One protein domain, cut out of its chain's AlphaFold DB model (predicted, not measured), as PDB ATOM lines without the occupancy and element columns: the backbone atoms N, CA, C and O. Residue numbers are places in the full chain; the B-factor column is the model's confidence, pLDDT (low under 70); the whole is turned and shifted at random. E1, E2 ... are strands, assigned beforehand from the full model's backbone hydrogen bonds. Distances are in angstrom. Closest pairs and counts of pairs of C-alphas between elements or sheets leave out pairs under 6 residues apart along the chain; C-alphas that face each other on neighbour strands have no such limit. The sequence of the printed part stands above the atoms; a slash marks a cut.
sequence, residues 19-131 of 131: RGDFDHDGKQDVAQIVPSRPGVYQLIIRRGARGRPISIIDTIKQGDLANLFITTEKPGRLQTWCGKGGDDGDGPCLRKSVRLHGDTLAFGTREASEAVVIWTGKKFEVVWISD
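AT A GLANCE: This is residues 19 to 131 of the 131 residues of an uncharacterized protein of Phenylobacterium hankyongense (UniProt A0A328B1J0). Three sheets stand in a stack: a four-stranded sheet, E4 E7 E8 E9, is the middle layer, with the three-stranded sheet E1 E2 E3 over one face and the small hairpin E5 E6 over the other. A long loop, residues 80 to 96, runs out beyond that hairpin and back. The printed part has 113 residues with nine named strands, E1 to E9 in that order, and no named helix; the class is all strand, and each sheet is antiparallel. It is compact, with a radius of gyration of the C-alphas of 14.2 A and spans of 38 by 35 by 22 A.

HOW THE PARTS SIT: Begin at residues 19 to 20, which pair antiparallel with residues 29 to 30 of E1, residues 29 to 37. E1, E2 at residues 40 to 46 and E3 at residues 53 to 61 form a meander, each strand the antiparallel neighbour of the one before; look for N 32 and O 44 at 3.0 A, and N 43 and O 57 at 2.9 A. E4, residues 68 to 73, is an edge strand of the next sheet and pairs with E7, residues 104 to 109, where N 71 and O 106 are 2.9 A apart. Between them in the chain, E5 at residues 76 to 79 and E6 at residues 97 to 100 form a hairpin, with N 98 and O 78 at 2.9 A. E7, E8 at residues 114 to 119 and E9 at residues 124 to 130 form a second meander; check N 115 and O 107 at 2.8 A, and N 127 and O 116 at 2.8 A. The sheets E1 E2 E3 and E4 E7 E8 E9 are face to face, their strands at 28 degrees; the closest C-alphas of E3 and E9 are those of Ile 56 and Val 126, 7.4 A apart. The sheet E5 E6 also faces E4 E7 E8 E9, its strands at 50 degrees; the closest C-alphas of E5 and E9 are those of Gln 79 and Ile 129, 6.5 A apart.

IN THESE COORDINATES: Find C-alpha 29 at (-0.403, 66.263, 264.552); from there E1 runs 23.6 A and bends by 51 degrees at residue 33. E3 runs 19.3 A and bends by 68 degrees at residue 56. E2 spans 18.9 A, and E9 spans 18.3 A to C-alpha 130 at (-23.168, 56.914, 262.242).

THE WHOLE: The C-alphas of Arg 50 and Gly 85, the two farthest apart, are 40.4 A from each other. The printed part has no cut, and the link E5 to E6 is long, with 17 residues. Look for pLDDT under 70 at residues 49 to 50 and 88 to 91.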
ATOM      1  N   ARG A  19      -5.288  69.829 261.471       95.94
ATOM      2  CA  ARG A  19      -4.279  69.876 262.535       95.94
ATOM      3  C   ARG A  19      -4.966  69.765 263.893       95.94
ATOM      4  O   ARG A  19      -6.047  70.321 264.064       95.94
ATOM      5  N   GLY A  20      -4.316  69.091 264.832       94.31
ATOM      6  CA  GLY A  20      -4.768  68.931 266.215       94.31
ATOM      7  C   GLY A  20      -3.785  68.069 267.001       94.31
ATOM      8  O   GLY A  20      -2.857  67.529 266.408       94.31
ATOM      9  N   ASP A  21      -3.954  67.959 268.312       94.75
ATOM     10  CA  ASP A  21      -3.206  67.018 269.166       94.75
ATOM     11  C   ASP A  21      -4.026  65.731 269.373       94.75
ATOM     12  O   ASP A  21      -4.713  65.561 270.387       94.75
ATOM     13  N   PHE A  22      -4.029  64.857 268.358       95.50
ATOM     14  CA  PHE A  22      -4.933  63.702 268.290       95.50
ATOM     15  C   PHE A  22      -4.468  62.527 269.155       95.50
ATOM     16  O   PHE A  22      -5.277  61.664 269.504       95.50
ATOM     17  N   ASP A  23      -3.176  62.456 269.477       94.19
ATOM     18  CA  ASP A  23      -2.609  61.457 270.386       94.19
ATOM     19  C   ASP A  23      -2.441  61.952 271.837       94.19
ATOM     20  O   ASP A  23      -2.105  61.154 272.720       94.19
ATOM     21  N   HIS A  24      -2.723  63.235 272.081       92.75
ATOM     22  CA  HIS A  24      -2.655  63.909 273.376       92.75
ATOM     23  C   HIS A  24      -1.249  63.921 273.994       92.75
ATOM     24  O   HIS A  24      -1.104  63.877 275.222       92.75
ATOM     25  N   ASP A  25      -0.205  63.952 273.162       92.56
ATOM     26  CA  ASP A  25       1.190  64.044 273.603       92.56
ATOM     27  C   ASP A  25       1.697  65.495 273.745       92.56
ATOM     28  O   ASP A  25       2.849  65.719 274.144       92.56
ATOM     29  N   GLY A  26       0.836  66.481 273.462       92.38
ATOM     30  CA  GLY A  26       1.138  67.908 273.520       92.38
ATOM     31  C   GLY A  26       1.821  68.450 272.264       92.38
ATOM     32  O   GLY A  26       2.218  69.621 272.247       92.38
ATOM     33  N   LYS A  27       2.003  67.637 271.215       92.94
ATOM     34  CA  LYS A  27       2.535  68.072 269.920       92.94
ATOM     35  C   LYS A  27       1.429  68.116 268.878       92.94
ATOM     36  O   LYS A  27       0.458  67.383 268.900       92.94
ATOM     37  N   GLN A  28       1.618  69.003 267.908       94.38
ATOM     38  CA  GLN A  28       0.667  69.143 266.819       94.38
ATOM     39  C   GLN A  28       0.833  68.016 265.794       94.38
ATOM     40  O   GLN A  28       1.878  67.905 265.142       94.38
ATOM     41  N   ASP A  29      -0.248  67.280 265.580       95.62
ATOM     42  CA  ASP A  29      -0.403  66.263 264.552       95.62
ATOM     43  C   ASP A  29      -1.000  66.843 263.266       95.62
ATOM     44  O   ASP A  29      -1.504  67.972 263.209       95.62
ATOM     45  N   VAL A  30      -0.934  66.049 262.195       96.25
ATOM     46  CA  VAL A  30      -1.578  66.364 260.916       96.25
ATOM     47  C   VAL A  30      -2.309  65.138 260.384       96.25
ATOM     48  O   VAL A  30      -1.680  64.126 260.064       96.25
ATOM     49  N   ALA A  31      -3.624  65.258 260.234       97.19
ATOM     50  CA  ALA A  31      -4.466  64.309 259.526       97.19
ATOM     51  C   ALA A  31      -4.634  64.742 258.068       97.19
ATOM     52  O   ALA A  31      -4.904  65.910 257.782       97.19
ATOM     53  N   GLN A  32      -4.465  63.816 257.131       96.44
ATOM     54  CA  GLN A  32      -4.613  64.115 255.709       96.44
ATOM     55  C   GLN A  32      -4.961  62.881 254.892       96.44
ATOM     56  O   GLN A  32      -4.508  61.774 255.185       96.44
ATOM     57  N   ILE A  33      -5.700  63.105 253.811       96.62
ATOM     58  CA  ILE A  33      -5.954  62.093 252.793       96.62
ATOM     59  C   ILE A  33      -4.843  62.178 251.742       96.62
ATOM     60  O   ILE A  33      -4.569  63.248 251.200       96.62
ATOM     61  N   VAL A  34      -4.164  61.061 251.478       95.00
ATOM     62  CA  VAL A  34      -3.052  60.982 250.515       95.00
ATOM     63  C   VAL A  34      -3.263  59.873 249.497       95.00
ATOM     64  O   VAL A  34      -3.855  58.850 249.844       95.00
ATOM     65  N   PRO A  35      -2.747  60.021 248.264       95.44
ATOM     66  CA  PRO A  35      -2.678  58.910 247.325       95.44
ATOM     67  C   PRO A  35      -1.870  57.753 247.925       95.44
ATOM     68  O   PRO A  35      -0.801  57.972 248.496       95.44
ATOM     69  N   SER A  36      -2.377  56.531 247.780       94.06
ATOM     70  CA  SER A  36      -1.685  55.297 248.177       94.06
ATOM     71  C   SER A  36      -1.262  54.494 246.943       94.06
ATOM     72  O   SER A  36      -0.105  54.103 246.802       94.06
ATOM     73  N   ARG A  37      -2.183  54.323 245.988       94.06
ATOM     74  CA  ARG A  37      -1.958  53.683 244.681       94.06
ATOM     75  C   ARG A  37      -2.911  54.299 243.643       94.06
ATOM     76  O   ARG A  37      -3.787  55.068 244.038       94.06
ATOM     77  N   PRO A  38      -2.781  54.014 242.334       94.62
ATOM     78  CA  PRO A  38      -3.639  54.631 241.321       94.62
ATOM     79  C   PRO A  38      -5.132  54.494 241.658       94.62
ATOM     80  O   PRO A  38      -5.625  53.387 241.864       94.62
ATOM     81  N   GLY A  39      -5.830  55.630 241.757       91.38
ATOM     82  CA  GLY A  39      -7.262  55.701 242.073       91.38
ATOM     83  C   GLY A  39      -7.653  55.405 243.529       91.38
ATOM     84  O   GLY A  39      -8.847  55.423 243.835       91.38
ATOM     85  N   VAL A  40      -6.690  55.148 244.422       95.12
ATOM     86  CA  VAL A  40      -6.934  54.802 245.832       95.12
ATOM     87  C   VAL A  40      -6.130  55.698 246.764       95.12
ATOM     88  O   VAL A  40      -4.931  55.929 246.586       95.12
ATOM     89  N   TYR A  41      -6.810  56.163 247.797       96.12
ATOM     90  CA  TYR A  41      -6.331  57.099 248.789       96.12
ATOM     91  C   TYR A  41      -6.435  56.488 250.183       96.12
ATOM     92  O   TYR A  41      -7.159  55.521 250.417       96.12
ATOM     93  N   GLN A  42      -5.707  57.083 251.115       97.19
ATOM     94  CA  GLN A  42      -5.708  56.686 252.512       97.19
ATOM     95  C   GLN A  42      -5.789  57.914 253.415       97.19
ATOM     96  O   GLN A  42      -5.149  58.929 253.132       97.19
ATOM     97  N   LEU A  43      -6.548  57.812 254.503       97.69
ATOM     98  CA  LEU A  43      -6.518  58.773 255.600       97.69
ATOM     99  C   LEU A  43      -5.374  58.386 256.530       97.69
ATOM    100  O   LEU A  43      -5.376  57.294 257.093       97.69
ATOM    101  N   ILE A  44      -4.406  59.281 256.699       97.25
ATOM    102  CA  ILE A  44      -3.277  59.086 257.609       97.25
ATOM    103  C   ILE A  44      -3.249  60.154 258.694       97.25
ATOM    104  O   ILE A  44      -3.621  61.300 258.449       97.25
ATOM    105  N   ILE A  45      -2.704  59.793 259.854       97.06
ATOM    106  CA  ILE A  45      -2.285  60.733 260.897       97.06
ATOM    107  C   ILE A  45      -0.760  60.709 260.982       97.06
ATOM    108  O   ILE A  45      -0.148  59.650 261.143       97.06
ATOM    109  N   ARG A  46      -0.124  61.878 260.884       96.00
ATOM    110  CA  ARG A  46       1.281  62.070 261.263       96.00
ATOM    111  C   ARG A  46       1.333  62.648 262.667       96.00
ATOM    112  O   ARG A  46       0.923  63.789 262.855       96.00
ATOM    113  N   ARG A  47       1.851  61.850 263.602       94.00
ATOM    114  CA  ARG A  47       2.046  62.247 264.999       94.00
ATOM    115  C   ARG A  47       3.259  63.166 265.138       94.00
ATOM    116  O   ARG A  47       4.374  62.744 264.804       94.00
ATOM    117  N   GLY A  48       3.072  64.404 265.583       88.44
ATOM    118  CA  GLY A  48       4.099  65.445 265.567       88.44
ATOM    119  C   GLY A  48       4.762  65.653 264.189       88.44
ATOM    120  O   GLY A  48       4.462  65.003 263.186       88.44
ATOM    121  N   ALA A  49       5.764  66.532 264.115       66.00
ATOM    122  CA  ALA A  49       6.436  66.848 262.845       66.00
ATOM    123  C   ALA A  49       7.352  65.729 262.286       66.00
ATOM    124  O   ALA A  49       7.905  65.885 261.198       66.00
ATOM    125  N   ARG A  50       7.573  64.623 263.018       68.50
ATOM    126  CA  ARG A  50       8.546  63.568 262.650       68.50
ATOM    127  C   ARG A  50       8.057  62.128 262.858       68.50
ATOM    128  O   ARG A  50       8.835  61.198 262.646       68.50
ATOM    129  N   GLY A  51       6.809  61.914 263.275       75.25
ATOM    130  CA  GLY A  51       6.256  60.570 263.430       75.25
ATOM    131  C   GLY A  51       6.042  59.876 262.085       75.25
ATOM    132  O   GLY A  51       5.743  60.513 261.071       75.25
ATOM    133  N   ARG A  52       6.176  58.544 262.069       88.06
ATOM    134  CA  ARG A  52       5.758  57.745 260.909       88.06
ATOM    135  C   ARG A  52       4.245  57.919 260.709       88.06
ATOM    136  O   ARG A  52       3.521  57.868 261.703       88.06
ATOM    137  N   PRO A  53       3.765  58.109 259.467       92.44
ATOM    138  CA  PRO A  53       2.335  58.146 259.198       92.44
ATOM    139  C   PRO A  53       1.655  56.856 259.656       92.44
ATOM    140  O   PRO A  53       2.141  55.764 259.361       92.44
ATOM    141  N   ILE A  54       0.528  56.991 260.344       95.38
ATOM    142  CA  ILE A  54      -0.344  55.884 260.733       95.38
ATOM    143  C   ILE A  54      -1.557  55.920 259.811       95.38
ATOM    144  O   ILE A  54      -2.227  56.948 259.737       95.38
ATOM    145  N   SER A  55      -1.815  54.822 259.099       96.44
ATOM    146  CA  SER A  55      -3.012  54.684 258.264       96.44
ATOM    147  C   SER A  55      -4.232  54.402 259.133       96.44
ATOM    148  O   SER A  55      -4.192  53.507 259.975       96.44
ATOM    149  N   ILE A  56      -5.287  55.188 258.939       97.00
ATOM    150  CA  ILE A  56      -6.591  55.051 259.599       97.00
ATOM    151  C   ILE A  56      -7.570  54.329 258.669       97.00
ATOM    152  O   ILE A  56      -8.267  53.416 259.094       97.00
ATOM    153  N   ILE A  57      -7.578  54.722 257.393       95.12
ATOM    154  CA  ILE A  57      -8.305  54.065 256.300       95.12
ATOM    155  C   ILE A  57      -7.349  53.974 255.122       95.12
ATOM    156  O   ILE A  57      -6.712  54.969 254.796       95.12
ATOM    157  N   ASP A  58      -7.281  52.829 254.453       95.00
ATOM    158  CA  ASP A  58      -6.348  52.549 253.354       95.00
ATOM    159  C   ASP A  58      -7.015  52.399 251.970       95.00
ATOM    160  O   ASP A  58      -6.338  52.161 250.966       95.00
ATOM    161  N   THR A  59      -8.342  52.526 251.910       94.38
ATOM    162  CA  THR A  59      -9.176  52.087 250.779       94.38
ATOM    163  C   THR A  59     -10.200  53.134 250.319       94.38
ATOM    164  O   THR A  59     -11.256  52.796 249.791       94.38
ATOM    165  N   ILE A  60      -9.879  54.425 250.441       94.25
ATOM    166  CA  ILE A  60     -10.722  55.511 249.915       94.25
ATOM    167  C   ILE A  60     -10.626  55.532 248.384       94.25
ATOM    168  O   ILE A  60      -9.525  55.635 247.839       94.25
ATOM    169  N   LYS A  61     -11.746  55.475 247.656       94.06
ATOM    170  CA  LYS A  61     -11.718  55.567 246.188       94.06
ATOM    171  C   LYS A  61     -11.685  57.025 245.747       94.06
ATOM    172  O   LYS A  61     -12.265  57.899 246.382       94.06
ATOM    173  N   GLN A  62     -11.057  57.290 244.603       92.62
ATOM    174  CA  GLN A  62     -10.996  58.637 244.025       92.62
ATOM    175  C   GLN A  62     -12.377  59.295 243.852       92.62
ATOM    176  O   GLN A  62     -12.499  60.501 244.043       92.62
ATOM    177  N   GLY A  63     -13.405  58.511 243.508       91.00
ATOM    178  CA  GLY A  63     -14.777  59.006 243.352       91.00
ATOM    179  C   GLY A  63     -15.411  59.504 244.654       91.00
ATOM    180  O   GLY A  63     -16.277  60.370 244.603       91.00
ATOM    181  N   ASP A  64     -14.933  59.031 245.807       90.56
ATOM    182  CA  ASP A  64     -15.514  59.355 247.112       90.56
ATOM    183  C   ASP A  64     -14.925  60.647 247.700       90.56
ATOM    184  O   ASP A  64     -15.511  61.243 248.601       90.56
ATOM    185  N   LEU A  65     -13.786  61.126 247.177       91.62
ATOM    186  CA  LEU A  65     -13.039  62.258 247.744       91.62
ATOM    187  C   LEU A  65     -13.872  63.531 247.908       91.62
ATOM    188  O   LEU A  65     -13.704  64.235 248.900       91.62
ATOM    189  N   ALA A  66     -14.764  63.815 246.957       89.38
ATOM    190  CA  ALA A  66     -15.607  65.010 246.991       89.38
ATOM    191  C   ALA A  66     -16.662  64.966 248.109       89.38
ATOM    192  O   ALA A  66     -17.087  66.017 248.592       89.38
ATOM    193  N   ASN A  67     -17.054  63.763 248.534       90.06
ATOM    194  CA  ASN A  67     -18.073  63.549 249.557       90.06
ATOM    195  C   ASN A  67     -17.472  63.391 250.952       90.06
ATOM    196  O   ASN A  67     -18.208  63.436 251.937       90.06
ATOM    197  N   LEU A  68     -16.153  63.221 251.050       93.31
ATOM    198  CA  LEU A  68     -15.475  63.069 252.326       93.31
ATOM    199  C   LEU A  68     -15.335  64.397 253.067       93.31
ATOM    200  O   LEU A  68     -15.158  65.471 252.485       93.31
ATOM    201  N   PHE A  69     -15.325  64.302 254.389       94.94
ATOM    202  CA  PHE A  69     -14.813  65.344 255.262       94.94
ATOM    203  C   PHE A  69     -13.813  64.752 256.250       94.94
ATOM    204  O   PHE A  69     -13.886  63.581 256.622       94.94
ATOM    205  N   ILE A  70     -12.881  65.597 256.675       96.81
ATOM    206  CA  ILE A  70     -12.072  65.406 257.875       96.81
ATOM    207  C   ILE A  70     -12.140  66.719 258.655       96.81
ATOM    208  O   ILE A  70     -12.117  67.794 258.054       96.81
ATOM    209  N   THR A  71     -12.270  66.648 259.974       96.44
ATOM    210  CA  THR A  71     -12.372  67.820 260.856       96.44
ATOM    211  C   THR A  71     -11.892  67.474 262.263       96.44
ATOM    212  O   THR A  71     -11.665  66.308 262.578       96.44
ATOM    213  N   THR A  72     -11.739  68.480 263.118       96.62
ATOM    214  CA  THR A  72     -11.549  68.270 264.555       96.62
ATOM    215  C   THR A  72     -12.906  68.322 265.247       96.62
ATOM    216  O   THR A  72     -13.643  69.298 265.100       96.62
ATOM    217  N   GLU A  73     -13.222  67.277 266.001       95.12
ATOM    218  CA  GLU A  73     -14.394  67.190 266.861       95.12
ATOM    219  C   GLU A  73     -14.074  67.716 268.259       95.12
ATOM    220  O   GLU A  73     -12.963  67.542 268.774       95.12
ATOM    221  N   LYS A  74     -15.051  68.382 268.878       89.75
ATOM    222  CA  LYS A  74     -14.869  69.005 270.188       89.75
ATOM    223  C   LYS A  74     -14.864  67.955 271.307       89.75
ATOM    224  O   LYS A  74     -15.530  66.922 271.200       89.75
ATOM    225  N   PRO A  75     -14.207  68.246 272.447       92.00
ATOM    226  CA  PRO A  75     -14.336  67.428 273.644       92.00
ATOM    227  C   PRO A  75     -15.800  67.248 274.042       92.00
ATOM    228  O   PRO A  75     -16.591  68.194 274.030       92.00
ATOM    229  N   GLY A  76     -16.159  66.039 274.456       94.44
ATOM    230  CA  GLY A  76     -17.550  65.728 274.744       94.44
ATOM    231  C   GLY A  76     -17.807  64.245 274.927       94.44
ATOM    232  O   GLY A  76     -16.893  63.437 275.090       94.44
ATOM    233  N   ARG A  77     -19.085  63.879 274.937       95.81
ATOM    234  CA  ARG A  77     -19.514  62.484 274.900       95.81
ATOM    235  C   ARG A  77     -20.421  62.298 273.698       95.81
ATOM    236  O   ARG A  77     -21.453  62.956 273.620       95.81
ATOM    237  N   LEU A  78     -20.058  61.365 272.829       95.00
ATOM    238  CA  LEU A  78     -20.868  60.970 271.687       95.00
ATOM    239  C   LEU A  78     -21.442  59.577 271.927       95.00
ATOM    240  O   LEU A  78     -20.769  58.700 272.479       95.00
ATOM    241  N   GLN A  79     -22.692  59.369 271.521       94.69
ATOM    242  CA  GLN A  79     -23.219  58.017 271.366       94.69
ATOM    243  C   GLN A  79     -22.637  57.410 270.095       94.69
ATOM    244  O   GLN A  79     -22.622  58.060 269.051       94.69
ATOM    245  N   THR A  80     -22.162  56.176 270.195       94.06
ATOM    246  CA  THR A  80     -21.699  55.420 269.029       94.06
ATOM    247  C   THR A  80     -22.889  54.949 268.205       94.06
ATOM    248  O   THR A  80     -24.016  54.918 268.705       94.06
ATOM    249  N   TRP A  81     -22.639  54.535 266.967       91.88
ATOM    250  CA  TRP A  81     -23.660  53.930 266.116       91.88
ATOM    251  C   TRP A  81     -24.361  52.757 266.819       91.88
ATOM    252  O   TRP A  81     -25.583  52.772 266.982       91.88
ATOM    253  N   CYS A  82     -23.592  51.815 267.377       89.75
ATOM    254  CA  CYS A  82     -24.171  50.689 268.111       89.75
ATOM    255  C   CYS A  82     -24.934  51.137 269.372       89.75
ATOM    256  O   CYS A  82     -25.982  50.596 269.720       89.75
ATOM    257  N   GLY A  83     -24.464  52.192 270.049       90.25
ATOM    258  CA  GLY A  83     -25.147  52.771 271.206       90.25
ATOM    259  C   GLY A  83     -26.503  53.398 270.885       90.25
ATOM    260  O   GLY A  83     -27.351  53.481 271.774       90.25
ATOM    261  N   LYS A  84     -26.715  53.804 269.629       90.44
ATOM    262  CA  LYS A  84     -27.992  54.304 269.099       90.44
ATOM    263  C   LYS A  84     -28.931  53.176 268.646       90.44
ATOM    264  O   LYS A  84     -30.031  53.466 268.188       90.44
ATOM    265  N   GLY A  85     -28.527  51.913 268.801       86.62
ATOM    266  CA  GLY A  85     -29.291  50.744 268.361       86.62
ATOM    267  C   GLY A  85     -28.873  50.197 266.997       86.62
ATOM    268  O   GLY A  85     -29.566  49.330 266.476       86.62
ATOM    269  N   GLY A  86     -27.765  50.687 266.428       84.00
ATOM    270  CA  GLY A  86     -27.132  50.059 265.273       84.00
ATOM    271  C   GLY A  86     -26.610  48.660 265.603       84.00
ATOM    272  O   GLY A  86     -26.195  48.398 266.734       84.00
ATOM    273  N   ASP A  87     -26.625  47.779 264.611       75.06
ATOM    274  CA  ASP A  87     -26.036  46.444 264.697       75.06
ATOM    275  C   ASP A  87     -24.675  46.478 263.994       75.06
ATOM    276  O   ASP A  87     -24.596  46.784 262.805       75.06
ATOM    277  N   ASP A  88     -23.599  46.245 264.744       65.44
ATOM    278  CA  ASP A  88     -22.244  46.108 264.203       65.44
ATOM    279  C   ASP A  88     -21.963  44.678 263.709       65.44
ATOM    280  O   ASP A  88     -20.874  44.412 263.209       65.44
ATOM    281  N   GLY A  89     -22.939  43.763 263.804       65.38
ATOM    282  CA  GLY A  89     -22.826  42.375 263.355       65.38
ATOM    283  C   GLY A  89     -21.930  41.501 264.240       65.38
ATOM    284  O   GLY A  89     -21.821  40.300 263.992       65.38
ATOM    285  N   ASP A  90     -21.340  42.070 265.295       60.88
ATOM    286  CA  ASP A  90     -20.257  41.474 266.088       60.88
ATOM    287  C   ASP A  90     -20.672  41.135 267.537       60.88
ATOM    288  O   ASP A  90     -19.840  40.918 268.424       60.88
ATOM    289  N   GLY A  91     -21.978  41.019 267.792       66.81
ATOM    290  CA  GLY A  91     -22.530  40.648 269.096       66.81
ATOM    291  C   GLY A  91     -23.001  41.858 269.913       66.81
ATOM    292  O   GLY A  91     -23.447  42.854 269.354       66.81
ATOM    293  N   PRO A  92     -23.030  41.788 271.258       76.81
ATOM    294  CA  PRO A  92     -23.578  42.880 272.054       76.81
ATOM    295  C   PRO A  92     -22.713  44.138 271.918       76.81
ATOM    296  O   PRO A  92     -21.517  44.081 272.180       76.81
ATOM    297  N   CYS A  93     -23.324  45.290 271.617       83.19
ATOM    298  CA  CYS A  93     -22.638  46.588 271.553       83.19
ATOM    299  C   CYS A  93     -21.810  46.861 272.824       83.19
ATOM    300  O   CYS A  93     -22.339  47.227 273.884       83.19
ATOM    301  N   LEU A  94     -20.488  46.706 272.706       82.75
ATOM    302  CA  LEU A  94     -19.551  46.814 273.828       82.75
ATOM    303  C   LEU A  94     -19.229  48.270 274.186       82.75
ATOM    304  O   LEU A  94     -18.893  48.576 275.331       82.75
ATOM    305  N   ARG A  95     -19.346  49.193 273.222       87.94
ATOM    306  CA  ARG A  95     -19.006  50.613 273.390       87.94
ATOM    307  C   ARG A  95     -20.185  51.488 272.974       87.94
ATOM    308  O   ARG A  95     -20.180  52.033 271.884       87.94
ATOM    309  N   LYS A  96     -21.170  51.671 273.861       92.31
ATOM    310  CA  LYS A  96     -22.384  52.492 273.615       92.31
ATOM    311  C   LYS A  96     -22.127  54.001 273.500       92.31
ATOM    312  O   LYS A  96     -22.939  54.753 272.970       92.31
ATOM    313  N   SER A  97     -21.025  54.474 274.068       94.12
ATOM    314  CA  SER A  97     -20.625  55.876 273.986       94.12
ATOM    315  C   SER A  97     -19.116  55.989 274.040       94.12
ATOM    316  O   SER A  97     -18.462  55.174 274.694       94.12
ATOM    317  N   VAL A  98     -18.590  57.039 273.428       94.69
ATOM    318  CA  VAL A  98     -17.179  57.399 273.490       94.69
ATOM    319  C   VAL A  98     -17.040  58.779 274.120       94.69
ATOM    320  O   VAL A  98     -17.847  59.681 273.879       94.69
ATOM    321  N   ARG A  99     -16.048  58.926 274.996       94.69
ATOM    322  CA  ARG A  99     -15.669  60.217 275.565       94.69
ATOM    323  C   ARG A  99     -14.497  60.754 274.760       94.69
ATOM    324  O   ARG A  99     -13.484  60.073 274.644       94.69
ATOM    325  N   LEU A 100     -14.662  61.957 274.235       93.75
ATOM    326  CA  LEU A 100     -13.639  62.674 273.497       93.75
ATOM    327  C   LEU A 100     -12.888  63.591 274.452       93.75
ATOM    328  O   LEU A 100     -13.498  64.304 275.259       93.75
ATOM    329  N   HIS A 101     -11.570  63.545 274.358       84.69
ATOM    330  CA  HIS A 101     -10.652  64.381 275.110       84.69
ATOM    331  C   HIS A 101      -9.918  65.275 274.111       84.69
ATOM    332  O   HIS A 101      -9.583  64.805 273.031       84.69
ATOM    333  N   GLY A 102      -9.700  66.547 274.457       88.88
ATOM    334  CA  GLY A 102      -8.945  67.480 273.613       88.88
ATOM    335  C   GLY A 102      -9.390  67.498 272.144       88.88
ATOM    336  O   GLY A 102     -10.580  67.390 271.842       88.88
ATOM    337  N   ASP A 103      -8.414  67.623 271.249       94.12
ATOM    338  CA  ASP A 103      -8.633  67.537 269.810       94.12
ATOM    339  C   ASP A 103      -8.839  66.076 269.402       94.12
ATOM    340  O   ASP A 103      -7.960  65.236 269.576       94.12
ATOM    341  N   THR A 104      -9.992  65.756 268.821       96.88
ATOM    342  CA  THR A 104     -10.266  64.425 268.265       96.88
ATOM    343  C   THR A 104     -10.473  64.543 266.764       96.88
ATOM    344  O   THR A 104     -11.222  65.402 266.313       96.88
ATOM    345  N   LEU A 105      -9.843  63.683 265.964       97.88
ATOM    346  CA  LEU A 105     -10.114  63.655 264.527       97.88
ATOM    347  C   LEU A 105     -11.486  63.020 264.277       97.88
ATOM    348  O   LEU A 105     -11.716  61.881 264.680       97.88
ATOM    349  N   ALA A 106     -12.355  63.727 263.563       97.12
ATOM    350  CA  ALA A 106     -13.564  63.179 262.965       97.12
ATOM    351  C   ALA A 106     -13.418  63.108 261.447       97.12
ATOM    352  O   ALA A 106     -12.782  63.959 260.817       97.12
ATOM    353  N   PHE A 107     -14.008  62.081 260.853       96.94
ATOM    354  CA  PHE A 107     -14.079  61.926 259.412       96.94
ATOM    355  C   PHE A 107     -15.367  61.216 259.024       96.94
ATOM    356  O   PHE A 107     -16.003  60.553 259.838       96.94
ATOM    357  N   GLY A 108     -15.721  61.319 257.753       95.00
ATOM    358  CA  GLY A 108     -16.926  60.681 257.267       95.00
ATOM    359  C   GLY A 108     -17.276  61.106 255.860       95.00
ATOM    360  O   GLY A 108     -16.475  61.745 255.172       95.00
ATOM    361  N   THR A 109     -18.490  60.768 255.451       91.88
ATOM    362  CA  THR A 109     -19.116  61.313 254.250       91.88
ATOM    363  C   THR A 109     -20.140  62.360 254.673       91.88
ATOM    364  O   THR A 109     -20.785  62.226 255.705       91.88
ATOM    365  N   ARG A 110     -20.311  63.427 253.890       81.56
ATOM    366  CA  ARG A 110     -21.246  64.515 254.239       81.56
ATOM    367  C   ARG A 110     -22.712  64.075 254.357       81.56
ATOM    368  O   ARG A 110     -23.523  64.853 254.846       81.56
ATOM    369  N   GLU A 111     -23.050  62.881 253.877       74.31
ATOM    370  CA  GLU A 111     -24.432  62.452 253.645       74.31
ATOM    371  C   GLU A 111     -24.826  61.158 254.375       74.31
ATOM    372  O   GLU A 111     -26.014  60.848 254.399       74.31
ATOM    373  N   ALA A 112     -23.889  60.413 254.976       77.56
ATOM    374  CA  ALA A 112     -24.207  59.119 255.594       77.56
ATOM    375  C   ALA A 112     -23.389  58.851 256.865       77.56
ATOM    376  O   ALA A 112     -23.921  58.798 257.974       77.56
ATOM    377  N   SER A 113     -22.071  58.795 256.727       87.50
ATOM    378  CA  SER A 113     -21.230  58.160 257.740       87.50
ATOM    379  C   SER A 113     -20.417  59.177 258.519       87.50
ATOM    380  O   SER A 113     -19.844  60.097 257.934       87.50
ATOM    381  N   GLU A 114     -20.267  58.957 259.819       94.62
ATOM    382  CA  GLU A 114     -19.388  59.735 260.684       94.62
ATOM    383  C   GLU A 114     -18.664  58.805 261.652       94.62
ATOM    384  O   GLU A 114     -19.266  57.960 262.317       94.62
ATOM    385  N   ALA A 115     -17.357  58.997 261.774       96.25
ATOM    386  CA  ALA A 115     -16.524  58.330 262.751       96.25
ATOM    387  C   ALA A 115     -15.570  59.311 263.416       96.25
ATOM    388  O   ALA A 115     -15.143  60.310 262.839       96.25
ATOM    389  N   VAL A 116     -15.170  58.953 264.630       97.25
ATOM    390  CA  VAL A 116     -14.087  59.606 265.359       97.25
ATOM    391  C   VAL A 116     -12.911  58.656 265.506       97.25
ATOM    392  O   VAL A 116     -13.075  57.438 265.591       97.25
ATOM    393  N   VAL A 117     -11.709  59.217 265.557       97.25
ATOM    394  CA  VAL A 117     -10.466  58.475 265.746       97.25
ATOM    395  C   VAL A 117      -9.931  58.785 267.134       97.25
ATOM    396  O   VAL A 117      -9.523  59.912 267.405       97.25
ATOM    397  N   ILE A 118      -9.927  57.785 268.012       95.25
ATOM    398  CA  ILE A 118      -9.473  57.938 269.398       95.25
ATOM    399  C   ILE A 118      -8.098  57.314 269.605       95.25
ATOM    400  O   ILE A 118      -7.793  56.247 269.071       95.25
ATOM    401  N   TRP A 119      -7.270  57.948 270.431       94.12
ATOM    402  CA  TRP A 119      -6.001  57.378 270.859       94.12
ATOM    403  C   TRP A 119      -6.178  56.485 272.093       94.12
ATOM    404  O   TRP A 119      -6.748  56.884 273.104       94.12
ATOM    405  N   THR A 120      -5.655  55.259 272.032       91.50
ATOM    406  CA  THR A 120      -5.738  54.268 273.129       91.50
ATOM    407  C   THR A 120      -4.505  54.244 274.036       91.50
ATOM    408  O   THR A 120      -4.350  53.339 274.855       91.50
ATOM    409  N   GLY A 121      -3.556  55.162 273.840       89.44
ATOM    410  CA  GLY A 121      -2.219  55.087 274.440       89.44
ATOM    411  C   GLY A 121      -1.214  54.276 273.614       89.44
ATOM    412  O   GLY A 121      -0.008  54.415 273.812       89.44
ATOM    413  N   LYS A 122      -1.682  53.438 272.676       89.94
ATOM    414  CA  LYS A 122      -0.821  52.598 271.815       89.94
ATOM    415  C   LYS A 122      -1.115  52.733 270.324       89.94
ATOM    416  O   LYS A 122      -0.192  52.682 269.515       89.94
ATOM    417  N   LYS A 123      -2.391  52.854 269.966       93.06
ATOM    418  CA  LYS A 123      -2.870  52.937 268.584       93.06
ATOM    419  C   LYS A 123      -4.073  53.868 268.485       93.06
ATOM    420  O   LYS A 123      -4.762  54.099 269.482       93.06
ATOM    421  N   PHE A 124      -4.338  54.325 267.272       95.56
ATOM    422  CA  PHE A 124      -5.609  54.941 266.930       95.56
ATOM    423  C   PHE A 124      -6.678  53.861 266.727       95.56
ATOM    424  O   PHE A 124      -6.403  52.820 266.128       95.56
ATOM    425  N   GLU A 125      -7.878  54.101 267.241       94.94
ATOM    426  CA  GLU A 125      -9.069  53.287 266.998       94.94
ATOM    427  C   GLU A 125     -10.147  54.138 266.335       94.94
ATOM    428  O   GLU A 125     -10.445  55.237 266.799       94.94
ATOM    429  N   VAL A 126     -10.742  53.608 265.269       94.94
ATOM    430  CA  VAL A 126     -11.915  54.204 264.624       94.94
ATOM    431  C   VAL A 126     -13.156  53.791 265.404       94.94
ATOM    432  O   VAL A 126     -13.347  52.612 265.702       94.94
ATOM    433  N   VAL A 127     -14.000  54.761 265.739       94.06
ATOM    434  CA  VAL A 127     -15.284  54.541 266.402       94.06
ATOM    435  C   VAL A 127     -16.376  55.205 265.579       94.06
ATOM    436  O   VAL A 127     -16.409  56.429 265.462       94.06
ATOM    437  N   TRP A 128     -17.282  54.394 265.043       93.31
ATOM    438  CA  TRP A 128     -18.412  54.869 264.250       93.31
ATOM    439  C   TRP A 128     -19.472  55.533 265.129       93.31
ATOM    440  O   TRP A 128     -19.909  54.992 266.153       93.31
ATOM    441  N   ILE A 129     -19.874  56.729 264.716       94.38
ATOM    442  CA  ILE A 129     -20.924  57.554 265.313       94.38
ATOM    443  C   ILE A 129     -22.217  57.421 264.497       94.38
ATOM    444  O   ILE A 129     -23.299  57.369 265.092       94.38
ATOM    445  N   SER A 130     -22.103  57.307 263.173       90.50
ATOM    446  CA  SER A 130     -23.168  56.914 262.242       90.50
ATOM    447  C   SER A 130     -22.615  56.062 261.097       90.50
ATOM    448  O   SER A 130     -21.421  56.140 260.797       90.50
ATOM    449  N   ASP A 131     -23.496  55.260 260.500       81.50
ATOM    450  CA  ASP A 131     -23.276  54.484 259.270       81.50
ATOM    451  C   ASP A 131     -23.639  55.308 258.028       81.50
ATOM    452  O   ASP A 131     -24.690  55.984 258.072       81.50
TER     453      ASP A 131